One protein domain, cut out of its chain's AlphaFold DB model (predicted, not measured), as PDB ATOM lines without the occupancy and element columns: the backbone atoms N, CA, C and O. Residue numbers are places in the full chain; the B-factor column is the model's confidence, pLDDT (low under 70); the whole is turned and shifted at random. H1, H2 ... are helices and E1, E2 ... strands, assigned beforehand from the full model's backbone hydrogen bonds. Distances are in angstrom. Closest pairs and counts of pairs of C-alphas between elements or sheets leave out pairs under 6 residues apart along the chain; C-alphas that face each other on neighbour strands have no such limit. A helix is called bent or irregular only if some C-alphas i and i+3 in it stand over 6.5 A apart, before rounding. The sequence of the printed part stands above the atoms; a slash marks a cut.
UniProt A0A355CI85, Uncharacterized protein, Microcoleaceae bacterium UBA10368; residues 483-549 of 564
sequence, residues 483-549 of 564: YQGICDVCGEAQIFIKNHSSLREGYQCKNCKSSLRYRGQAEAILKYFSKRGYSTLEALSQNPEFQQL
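What this domain is: This is residues 483 to 549 of the 564 residues of an uncharacterized protein of Microcoleaceae bacterium UBA10368 (UniProt A0A355CI85). A two-stranded hairpin, E1 and E2, and a long looping stretch, residues 498 to 515, make one end of an elongated model; from there the longest helix, H1, runs toward the other end, where two short helices, H2 and H3, follow. H2 folds back to pack on residues 522 to 526 of H1, while H3 lies beyond it at the far end and touches no helix. The printed part has 67 residues, with two named strands and then three named helices in the order E1, E2, H1, H2, H3; the strands form one antiparallel sheet, E1 - E2, and the class is mixed, helices and strands. The whole is compact, with a radius of gyration of the C-alphas of 12.4 A, and the C-alphas span 38 by 20 by 18 A along their three main axes.

Where its parts are: The printed part begins with strand E1, residues 483 to 486, whose first C-alpha, that of Tyr 483, is at (126.273, 143.195, 29.546). After the short link of residues 487 to 492 comes strand E2, residues 493 to 497, which measures 12.8 A from first to last C-alpha. Residues 498 to 515 hold no named element; their C-alphas lie 7 to 20 A from the mean of all C-alphas. Helix H1, residues 516 to 532, begins with C-alpha 516 at (130.439, 152.832, 23.960) and measures 24.0 A from first to last C-alpha. It has a kink of 40 degrees near residue 526, and it is irregular: C-alphas 528 and 531 are 7.2 A apart. Helix H2, residues 537 to 541, measures 6.1 A from first to last C-alpha. Helix H3, residues 544 to 547, ends with C-alpha 547 at (133.987, 174.480, 35.225), two residues before the last printed one, Leu 549.

How they stand to each other: E1 and E2 are antiparallel neighbours and form a hairpin, with 144 degrees between their N-to-C directions. The C-alphas of Gln 484 and Ile 495 face each other at 4.2 A. Across this pair, N 485 and O 494 are within hydrogen-bond range at 2.9 A, and so are N 496 and O 483 at 2.7 A. E1 is apart from H1, H2 and H3, and E2 is apart from H2 and H3. H1 touches H2 with residues 522 to 526 alone; their closest C-alphas, those of Ala 522 and Leu 537, are 5.9 A apart. H2 and H3 are close but not clearly touching, with the C-alphas of Ser 541 and Gln 547 as the closest pair at 6.5 A. H1 and H3 are apart. In H2 every O i to N i+4 pair is within hydrogen-bond range, in H1 10 of 13 are, and H3 is too short for such a pair; its one O i to N i+3 pair is not within range.

The domain as a whole: The two C-alphas farthest apart, those of Ser 501 and Pro 544, are 38.4 A from each other, and the first and last printed C-alphas, those of Tyr 483 and Leu 549, are 34.1 A apart. The centre of H1 is nearest to the mean of the C-alphas, at 6.9 A, and that of H3 is farthest, at 18.2 A. The printed part has no cut. The link from E2 to H1 is long, with 18 residues, whereas those from H1 to H2 and from H2 to H3 are tight. The mean pLDDT of the printed part is 77.0; the model's confidence is low, under 70, at residues 526 to 533 and 541 to 549.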
ATOM      1  N   TYR A 483     125.537 143.296  28.278       86.12
ATOM      2  CA  TYR A 483     126.273 143.195  29.546       86.12
ATOM      3  C   TYR A 483     125.710 144.145  30.613       86.12
ATOM      4  O   TYR A 483     125.162 145.196  30.287       86.12
ATOM      5  N   GLN A 484     125.868 143.806  31.895       87.69
ATOM      6  CA  GLN A 484     125.500 144.678  33.016       87.69
ATOM      7  C   GLN A 484     126.696 145.535  33.451       87.69
ATOM      8  O   GLN A 484     127.798 145.017  33.623       87.69
ATOM      9  N   GLY A 485     126.493 146.838  33.644       87.81
ATOM     10  CA  GLY A 485     127.547 147.746  34.100       87.81
ATOM     11  C   GLY A 485     127.018 149.115  34.518       87.81
ATOM     12  O   GLY A 485     125.811 149.348  34.532       87.81
ATOM     13  N   ILE A 486     127.935 150.033  34.819       87.06
ATOM     14  CA  ILE A 486     127.645 151.432  35.160       87.06
ATOM     15  C   ILE A 486     128.065 152.324  33.983       87.06
ATOM     16  O   ILE A 486     129.020 152.019  33.270       87.06
ATOM     17  N   CYS A 487     127.318 153.395  33.714       83.00
ATOM     18  CA  CYS A 487     127.702 154.369  32.696       83.00
ATOM     19  C   CYS A 487     128.788 155.317  33.226       83.00
ATOM     20  O   CYS A 487     128.516 156.103  34.123       83.00
ATOM     21  N   ASP A 488     129.972 155.334  32.619       83.69
ATOM     22  CA  ASP A 488     131.079 156.222  33.021       83.69
ATOM     23  C   ASP A 488     130.779 157.713  32.801       83.69
ATOM     24  O   ASP A 488     131.416 158.585  33.384       83.69
ATOM     25  N   VAL A 489     129.775 158.036  31.980       79.50
ATOM     26  CA  VAL A 489     129.345 159.421  31.757       79.50
ATOM     27  C   VAL A 489     128.421 159.892  32.884       79.50
ATOM     28  O   VAL A 489     128.751 160.867  33.550       79.50
ATOM     29  N   CYS A 490     127.303 159.197  33.126       77.94
ATOM     30  CA  CYS A 490     126.241 159.657  34.040       77.94
ATOM     31  C   CYS A 490     126.027 158.799  35.301       77.94
ATOM     32  O   CYS A 490     125.181 159.112  36.126       77.94
ATOM     33  N   GLY A 491     126.737 157.683  35.462       81.62
ATOM     34  CA  GLY A 491     126.632 156.811  36.641       81.62
ATOM     35  C   GLY A 491     125.468 155.826  36.655       81.62
ATOM     36  O   GLY A 491     125.325 155.080  37.618       81.62
ATOM     37  N   GLU A 492     124.652 155.774  35.603       84.69
ATOM     38  CA  GLU A 492     123.483 154.892  35.576       84.69
ATOM     39  C   GLU A 492     123.883 153.411  35.461       84.69
ATOM     40  O   GLU A 492     124.465 152.994  34.446       84.69
ATOM     41  N   ALA A 493     123.524 152.611  36.467       90.00
ATOM     42  CA  ALA A 493     123.679 151.159  36.462       90.00
ATOM     43  C   ALA A 493     122.591 150.502  35.603       90.00
ATOM     44  O   ALA A 493     121.401 150.667  35.850       90.00
ATOM     45  N   GLN A 494     122.979 149.741  34.579       88.19
ATOM     46  CA  GLN A 494     122.026 149.152  33.641       88.19
ATOM     47  C   GLN A 494     122.581 147.940  32.895       88.19
ATOM     48  O   GLN A 494     123.776 147.650  32.917       88.19
ATOM     49  N   ILE A 495     121.690 147.271  32.165       90.75
ATOM     50  CA  ILE A 495     122.055 146.299  31.136       90.75
ATOM     51  C   ILE A 495     122.204 147.047  29.809       90.75
ATOM     52  O   ILE A 495     121.230 147.581  29.266       90.75
ATOM     53  N   PHE A 496     123.430 147.089  29.299       89.38
ATOM     54  CA  PHE A 496     123.773 147.630  27.995       89.38
ATOM     55  C   PHE A 496     123.554 146.572  26.932       89.38
ATOM     56  O   PHE A 496     124.066 145.465  27.044       89.38
ATOM     57  N   ILE A 497     122.824 146.932  25.883       88.75
ATOM     58  CA  ILE A 497     122.468 146.028  24.791       88.75
ATOM     59  C   ILE A 497     123.031 146.610  23.497       88.75
ATOM     60  O   ILE A 497     122.939 147.819  23.263       88.75
ATOM     61  N   LYS A 498     123.614 145.768  22.644       86.56
ATOM     62  CA  LYS A 498     124.077 146.160  21.316       86.56
ATOM     63  C   LYS A 498     122.876 146.616  20.489       86.56
ATOM     64  O   LYS A 498     122.027 145.818  20.109       86.56
ATOM     65  N   ASN A 499     122.822 147.908  20.206       82.62
ATOM     66  CA  ASN A 499     121.736 148.569  19.483       82.62
ATOM     67  C   ASN A 499     122.203 149.198  18.159       82.62
ATOM     68  O   ASN A 499     121.467 149.963  17.544       82.62
ATOM     69  N   HIS A 500     123.429 148.891  17.728       84.31
ATOM     70  CA  HIS A 500     124.023 149.422  16.507       84.31
ATOM     71  C   HIS A 500     124.998 148.407  15.883       84.31
ATOM     72  O   HIS A 500     125.591 147.582  16.586       84.31
ATOM     73  N   SER A 501     125.170 148.462  14.557       78.56
ATOM     74  CA  SER A 501     126.073 147.574  13.805       78.56
ATOM     75  C   SER A 501     127.543 147.798  14.184       78.56
ATOM     76  O   SER A 501     128.259 146.846  14.498       78.56
ATOM     77  N   SER A 502     127.973 149.063  14.234       80.94
ATOM     78  CA  SER A 502     129.249 149.481  14.829       80.94
ATOM     79  C   SER A 502     129.231 149.286  16.345       80.94
ATOM     80  O   SER A 502     128.406 149.883  17.035       80.94
ATOM     81  N   LEU A 503     130.191 148.513  16.862       76.38
ATOM     82  CA  LEU A 503     130.382 148.293  18.298       76.38
ATOM     83  C   LEU A 503     130.643 149.605  19.056       76.38
ATOM     84  O   LEU A 503     130.151 149.775  20.166       76.38
ATOM     85  N   ARG A 504     131.375 150.543  18.436       76.75
ATOM     86  CA  ARG A 504     131.704 151.851  19.027       76.75
ATOM     87  C   ARG A 504     130.470 152.724  19.235       76.75
ATOM     88  O   ARG A 504     130.393 153.432  20.232       76.75
ATOM     89  N   GLU A 505     129.517 152.640  18.313       83.62
ATOM     90  CA  GLU A 505     128.272 153.413  18.375       83.62
ATOM     91  C   GLU A 505     127.134 152.656  19.083       83.62
ATOM     92  O   GLU A 505     126.093 153.236  19.384       83.62
ATOM     93  N   GLY A 506     127.346 151.371  19.388       83.31
ATOM     94  CA  GLY A 506     126.415 150.522  20.128       83.31
ATOM     95  C   GLY A 506     126.543 150.650  21.650       83.31
ATOM     96  O   GLY A 506     127.332 151.441  22.167       83.31
ATOM     97  N   TYR A 507     125.768 149.834  22.374       89.25
ATOM     98  CA  TYR A 507     125.760 149.767  23.844       89.25
ATOM     99  C   TYR A 507     125.496 151.126  24.507       89.25
ATOM    100  O   TYR A 507     126.118 151.485  25.514       89.25
ATOM    101  N   GLN A 508     124.576 151.893  23.919       91.00
ATOM    102  CA  GLN A 508     124.241 153.221  24.414       91.00
ATOM    103  C   GLN A 508     123.621 153.158  25.810       91.00
ATOM    104  O   GLN A 508     122.802 152.288  26.117       91.00
ATOM    105  N   CYS A 509     123.983 154.129  26.642       87.06
ATOM    106  CA  CYS A 509     123.309 154.354  27.910       87.06
ATOM    107  C   CYS A 509     121.839 154.721  27.673       87.06
ATOM    108  O   CYS A 509     121.533 155.656  26.938       87.06
ATOM    109  N   LYS A 510     120.909 154.028  28.328       88.75
ATOM    110  CA  LYS A 510     119.476 154.336  28.265       88.75
ATOM    111  C   LYS A 510     119.169 155.733  28.807       88.75
ATOM    112  O   LYS A 510     118.257 156.362  28.272       88.75
ATOM    113  N   ASN A 511     119.954 156.202  29.784       85.88
ATOM    114  CA  ASN A 511     119.833 157.522  30.401       85.88
ATOM    115  C   ASN A 511     120.455 158.624  29.516       85.88
ATOM    116  O   ASN A 511     119.735 159.324  28.813       85.88
ATOM    117  N   CYS A 512     121.787 158.731  29.449       82.19
ATOM    118  CA  CYS A 512     122.459 159.840  28.752       82.19
ATOM    119  C   CYS A 512     122.683 159.631  27.242       82.19
ATOM    120  O   CYS A 512     123.303 160.468  26.591       82.19
ATOM    121  N   LYS A 513     122.245 158.498  26.677       88.19
ATOM    122  CA  LYS A 513     122.426 158.102  25.260       88.19
ATOM    123  C   LYS A 513     123.875 157.977  24.775       88.19
ATOM    124  O   LYS A 513     124.091 157.610  23.623       88.19
ATOM    125  N   SER A 514     124.871 158.186  25.637       82.38
ATOM    126  CA  SER A 514     126.286 158.034  25.290       82.38
ATOM    127  C   SER A 514     126.587 156.615  24.807       82.38
ATOM    128  O   SER A 514     126.302 155.641  25.512       82.38
ATOM    129  N   SER A 515     127.165 156.512  23.609       87.31
ATOM    130  CA  SER A 515     127.626 155.251  23.021       87.31
ATOM    131  C   SER A 515     128.859 154.703  23.738       87.31
ATOM    132  O   SER A 515     129.482 155.388  24.559       87.31
ATOM    133  N   LEU A 516     129.234 153.460  23.418       81.69
ATOM    134  CA  LEU A 516     130.439 152.832  23.960       81.69
ATOM    135  C   LEU A 516     131.698 153.679  23.718       81.69
ATOM    136  O   LEU A 516     132.572 153.724  24.579       81.69
ATOM    137  N   ARG A 517     131.772 154.399  22.590       83.38
ATOM    138  CA  ARG A 517     132.849 155.352  22.287       83.38
ATOM    139  C   ARG A 517     132.984 156.431  23.362       83.38
ATOM    140  O   ARG A 517     134.063 156.587  23.927       83.38
ATOM    141  N   TYR A 518     131.904 157.155  23.649       79.19
ATOM    142  CA  TYR A 518     131.924 158.262  24.612       79.19
ATOM    143  C   TYR A 518     132.101 157.777  26.048       79.19
ATOM    144  O   TYR A 518     132.771 158.424  26.846       79.19
ATOM    145  N   ARG A 519     131.548 156.606  26.372       85.88
ATOM    146  CA  ARG A 519     131.742 155.978  27.682       85.88
ATOM    147  C   ARG A 519     133.182 155.511  27.890       85.88
ATOM    148  O   ARG A 519     133.739 155.778  28.942       85.88
ATOM    149  N   GLY A 520     133.822 154.936  26.871       75.25
ATOM    150  CA  GLY A 520     135.246 154.586  26.931       75.25
ATOM    151  C   GLY A 520     136.167 155.810  27.027       75.25
ATOM    152  O   GLY A 520     137.181 155.771  27.720       75.25
ATOM    153  N   GLN A 521     135.810 156.928  26.383       78.50
ATOM    154  CA  GLN A 521     136.510 158.204  26.586       78.50
ATOM    155  C   GLN A 521     136.340 158.715  28.027       78.50
ATOM    156  O   GLN A 521     137.321 159.110  28.654       78.50
ATOM    157  N   ALA A 522     135.118 158.666  28.567       75.25
ATOM    158  CA  ALA A 522     134.833 159.045  29.947       75.25
ATOM    159  C   ALA A 522     135.597 158.179  30.958       75.25
ATOM    160  O   ALA A 522     136.224 158.724  31.860       75.25
ATOM    161  N   GLU A 523     135.623 156.859  30.769       77.69
ATOM    162  CA  GLU A 523     136.401 155.919  31.585       77.69
ATOM    163  C   GLU A 523     137.894 156.283  31.584       77.69
ATOM    164  O   GLU A 523     138.527 156.352  32.639       77.69
ATOM    165  N   ALA A 524     138.461 156.579  30.408       71.81
ATOM    166  CA  ALA A 524     139.860 156.973  30.288       71.81
ATOM    167  C   ALA A 524     140.160 158.270  31.056       71.81
ATOM    168  O   ALA A 524     141.153 158.324  31.781       71.81
ATOM    169  N   ILE A 525     139.294 159.283  30.948       72.94
ATOM    170  CA  ILE A 525     139.418 160.542  31.700       72.94
ATOM    171  C   ILE A 525     139.324 160.264  33.202       72.94
ATOM    172  O   ILE A 525     140.202 160.659  33.970       72.94
ATOM    173  N   LEU A 526     138.303 159.522  33.631       69.81
ATOM    174  CA  LEU A 526     138.087 159.200  35.038       69.81
ATOM    175  C   LEU A 526     139.235 158.401  35.633       69.81
ATOM    176  O   LEU A 526     139.589 158.643  36.778       69.81
ATOM    177  N   LYS A 527     139.889 157.515  34.880       67.81
ATOM    178  CA  LYS A 527     141.057 156.777  35.375       67.81
ATOM    179  C   LYS A 527     142.175 157.712  35.848       67.81
ATOM    180  O   LYS A 527     142.761 157.451  36.898       67.81
ATOM    181  N   TYR A 528     142.418 158.819  35.145       66.31
ATOM    182  CA  TYR A 528     143.407 159.826  35.550       66.31
ATOM    183  C   TYR A 528     142.948 160.664  36.752       66.31
ATOM    184  O   TYR A 528     143.753 160.956  37.637       66.31
ATOM    185  N   PHE A 529     141.658 161.002  36.834       63.50
ATOM    186  CA  PHE A 529     141.109 161.842  37.910       63.50
ATOM    187  C   PHE A 529     140.554 161.060  39.116       63.50
ATOM    188  O   PHE A 529     140.212 161.660  40.133       63.50
ATOM    189  N   SER A 530     140.522 159.727  39.059       56.03
ATOM    190  CA  SER A 530     139.962 158.829  40.085       56.03
ATOM    191  C   SER A 530     140.652 158.948  41.446       56.03
ATOM    192  O   SER A 530     140.004 158.771  42.478       56.03
ATOM    193  N   LYS A 531     141.929 159.363  41.481       51.69
ATOM    194  CA  LYS A 531     142.645 159.709  42.727       51.69
ATOM    195  C   LYS A 531     141.975 160.850  43.513       51.69
ATOM    196  O   LYS A 531     142.274 161.015  44.690       51.69
ATOM    197  N   ARG A 532     141.065 161.614  42.888       55.84
ATOM    198  CA  ARG A 532     140.265 162.690  43.500       55.84
ATOM    199  C   ARG A 532     138.819 162.282  43.848       55.84
ATOM    200  O   ARG A 532     138.045 163.139  44.253       55.84
ATOM    201  N   GLY A 533     138.450 161.001  43.725       60.00
ATOM    202  CA  GLY A 533     137.172 160.470  44.230       60.00
ATOM    203  C   GLY A 533     135.963 160.560  43.288       60.00
ATOM    204  O   GLY A 533     134.842 160.325  43.732       60.00
ATOM    205  N   TYR A 534     136.156 160.869  42.002       71.62
ATOM    206  CA  TYR A 534     135.066 160.926  41.019       71.62
ATOM    207  C   TYR A 534     134.828 159.569  40.351       71.62
ATOM    208  O   TYR A 534     135.764 158.956  39.839       71.62
ATOM    209  N   SER A 535     133.570 159.126  40.321       71.94
ATOM    210  CA  SER A 535     133.145 157.864  39.699       71.94
ATOM    211  C   SER A 535     132.414 158.040  38.363       71.94
ATOM    212  O   SER A 535     132.114 157.044  37.711       71.94
ATOM    213  N   THR A 536     132.104 159.277  37.956       75.12
ATOM    214  CA  THR A 536     131.417 159.598  36.691       75.12
ATOM    215  C   THR A 536     131.917 160.920  36.115       75.12
ATOM    216  O   THR A 536     132.361 161.806  36.853       75.12
ATOM    217  N   LEU A 537     131.842 161.071  34.791       72.75
ATOM    218  CA  LEU A 537     132.250 162.295  34.100       72.75
ATOM    219  C   LEU A 537     131.347 163.479  34.462       72.75
ATOM    220  O   LEU A 537     131.814 164.611  34.543       72.75
ATOM    221  N   GLU A 538     130.068 163.210  34.717       75.06
ATOM    222  CA  GLU A 538     129.111 164.182  35.239       75.06
ATOM    223  C   GLU A 538     129.524 164.702  36.621       75.06
ATOM    224  O   GLU A 538     129.549 165.908  36.834       75.06
ATOM    225  N   ALA A 539     129.936 163.831  37.546       72.25
ATOM    226  CA  ALA A 539     130.418 164.273  38.853       72.25
ATOM    227  C   ALA A 539     131.708 165.103  38.736       72.25
ATOM    228  O   ALA A 539     131.886 166.081  39.461       72.25
ATOM    229  N   LEU A 540     132.592 164.737  37.801       75.06
ATOM    230  CA  LEU A 540     133.818 165.484  37.523       75.06
ATOM    231  C   LEU A 540     133.524 166.869  36.923       75.06
ATOM    232  O   LEU A 540     134.159 167.845  37.313       75.06
ATOM    233  N   SER A 541     132.557 166.982  36.008       68.06
ATOM    234  CA  SER A 541     132.224 168.250  35.343       68.06
ATOM    235  C   SER A 541     131.532 169.265  36.259       68.06
ATOM    236  O   SER A 541     131.562 170.463  35.981       68.06
ATOM    237  N   GLN A 542     130.955 168.815  37.377       67.81
ATOM    238  CA  GLN A 542     130.422 169.697  38.419       67.81
ATOM    239  C   GLN A 542     131.500 170.239  39.373       67.81
ATOM    240  O   GLN A 542     131.191 171.076  40.221       67.81
ATOM    241  N   ASN A 543     132.761 169.803  39.255       69.81
ATOM    242  CA  ASN A 543     133.850 170.373  40.044       69.81
ATOM    243  C   ASN A 543     134.118 171.836  39.600       69.81
ATOM    244  O   ASN A 543     134.358 172.067  38.411       69.81
ATOM    245  N   PRO A 544     134.142 172.816  40.530       68.44
ATOM    246  CA  PRO A 544     134.390 174.226  40.214       68.44
ATOM    247  C   PRO A 544     135.700 174.510  39.461       68.44
ATOM    248  O   PRO A 544     135.729 175.413  38.632       68.44
ATOM    249  N   GLU A 545     136.768 173.741  39.701       64.69
ATOM    250  CA  GLU A 545     138.037 173.834  38.958       64.69
ATOM    251  C   GLU A 545     137.855 173.408  37.495       64.69
ATOM    252  O   GLU A 545     138.413 174.021  36.589       64.69
ATOM    253  N   PHE A 546     137.037 172.379  37.250       64.50
ATOM    254  CA  PHE A 546     136.745 171.886  35.903       64.50
ATOM    255  C   PHE A 546     135.809 172.819  35.134       64.50
ATOM    256  O   PHE A 546     135.958 172.974  33.925       64.50
ATOM    257  N   GLN A 547     134.880 173.484  35.827       57.59
ATOM    258  CA  GLN A 547     133.987 174.480  35.225       57.59
ATOM    259  C   GLN A 547     134.729 175.718  34.695       57.59
ATOM    260  O   GLN A 547     134.186 176.440  33.863       57.59
ATOM    261  N   GLN A 548     135.966 175.953  35.143       58.75
ATOM    262  CA  GLN A 548     136.820 177.047  34.671       58.75
ATOM    263  C   GLN A 548     137.664 176.671  33.437       58.75
ATOM    264  O   GLN A 548     138.337 177.535  32.872       58.75
ATOM    265  N   LEU A 549     137.637 175.409  32.987       53.31
ATOM    266  CA  LEU A 549     138.423 174.934  31.846       53.31
ATOM    267  C   LEU A 549     137.660 175.105  30.522       53.31
ATOM    268  O   LEU A 549     136.647 174.453  30.273       53.31
TER     269      LEU A 549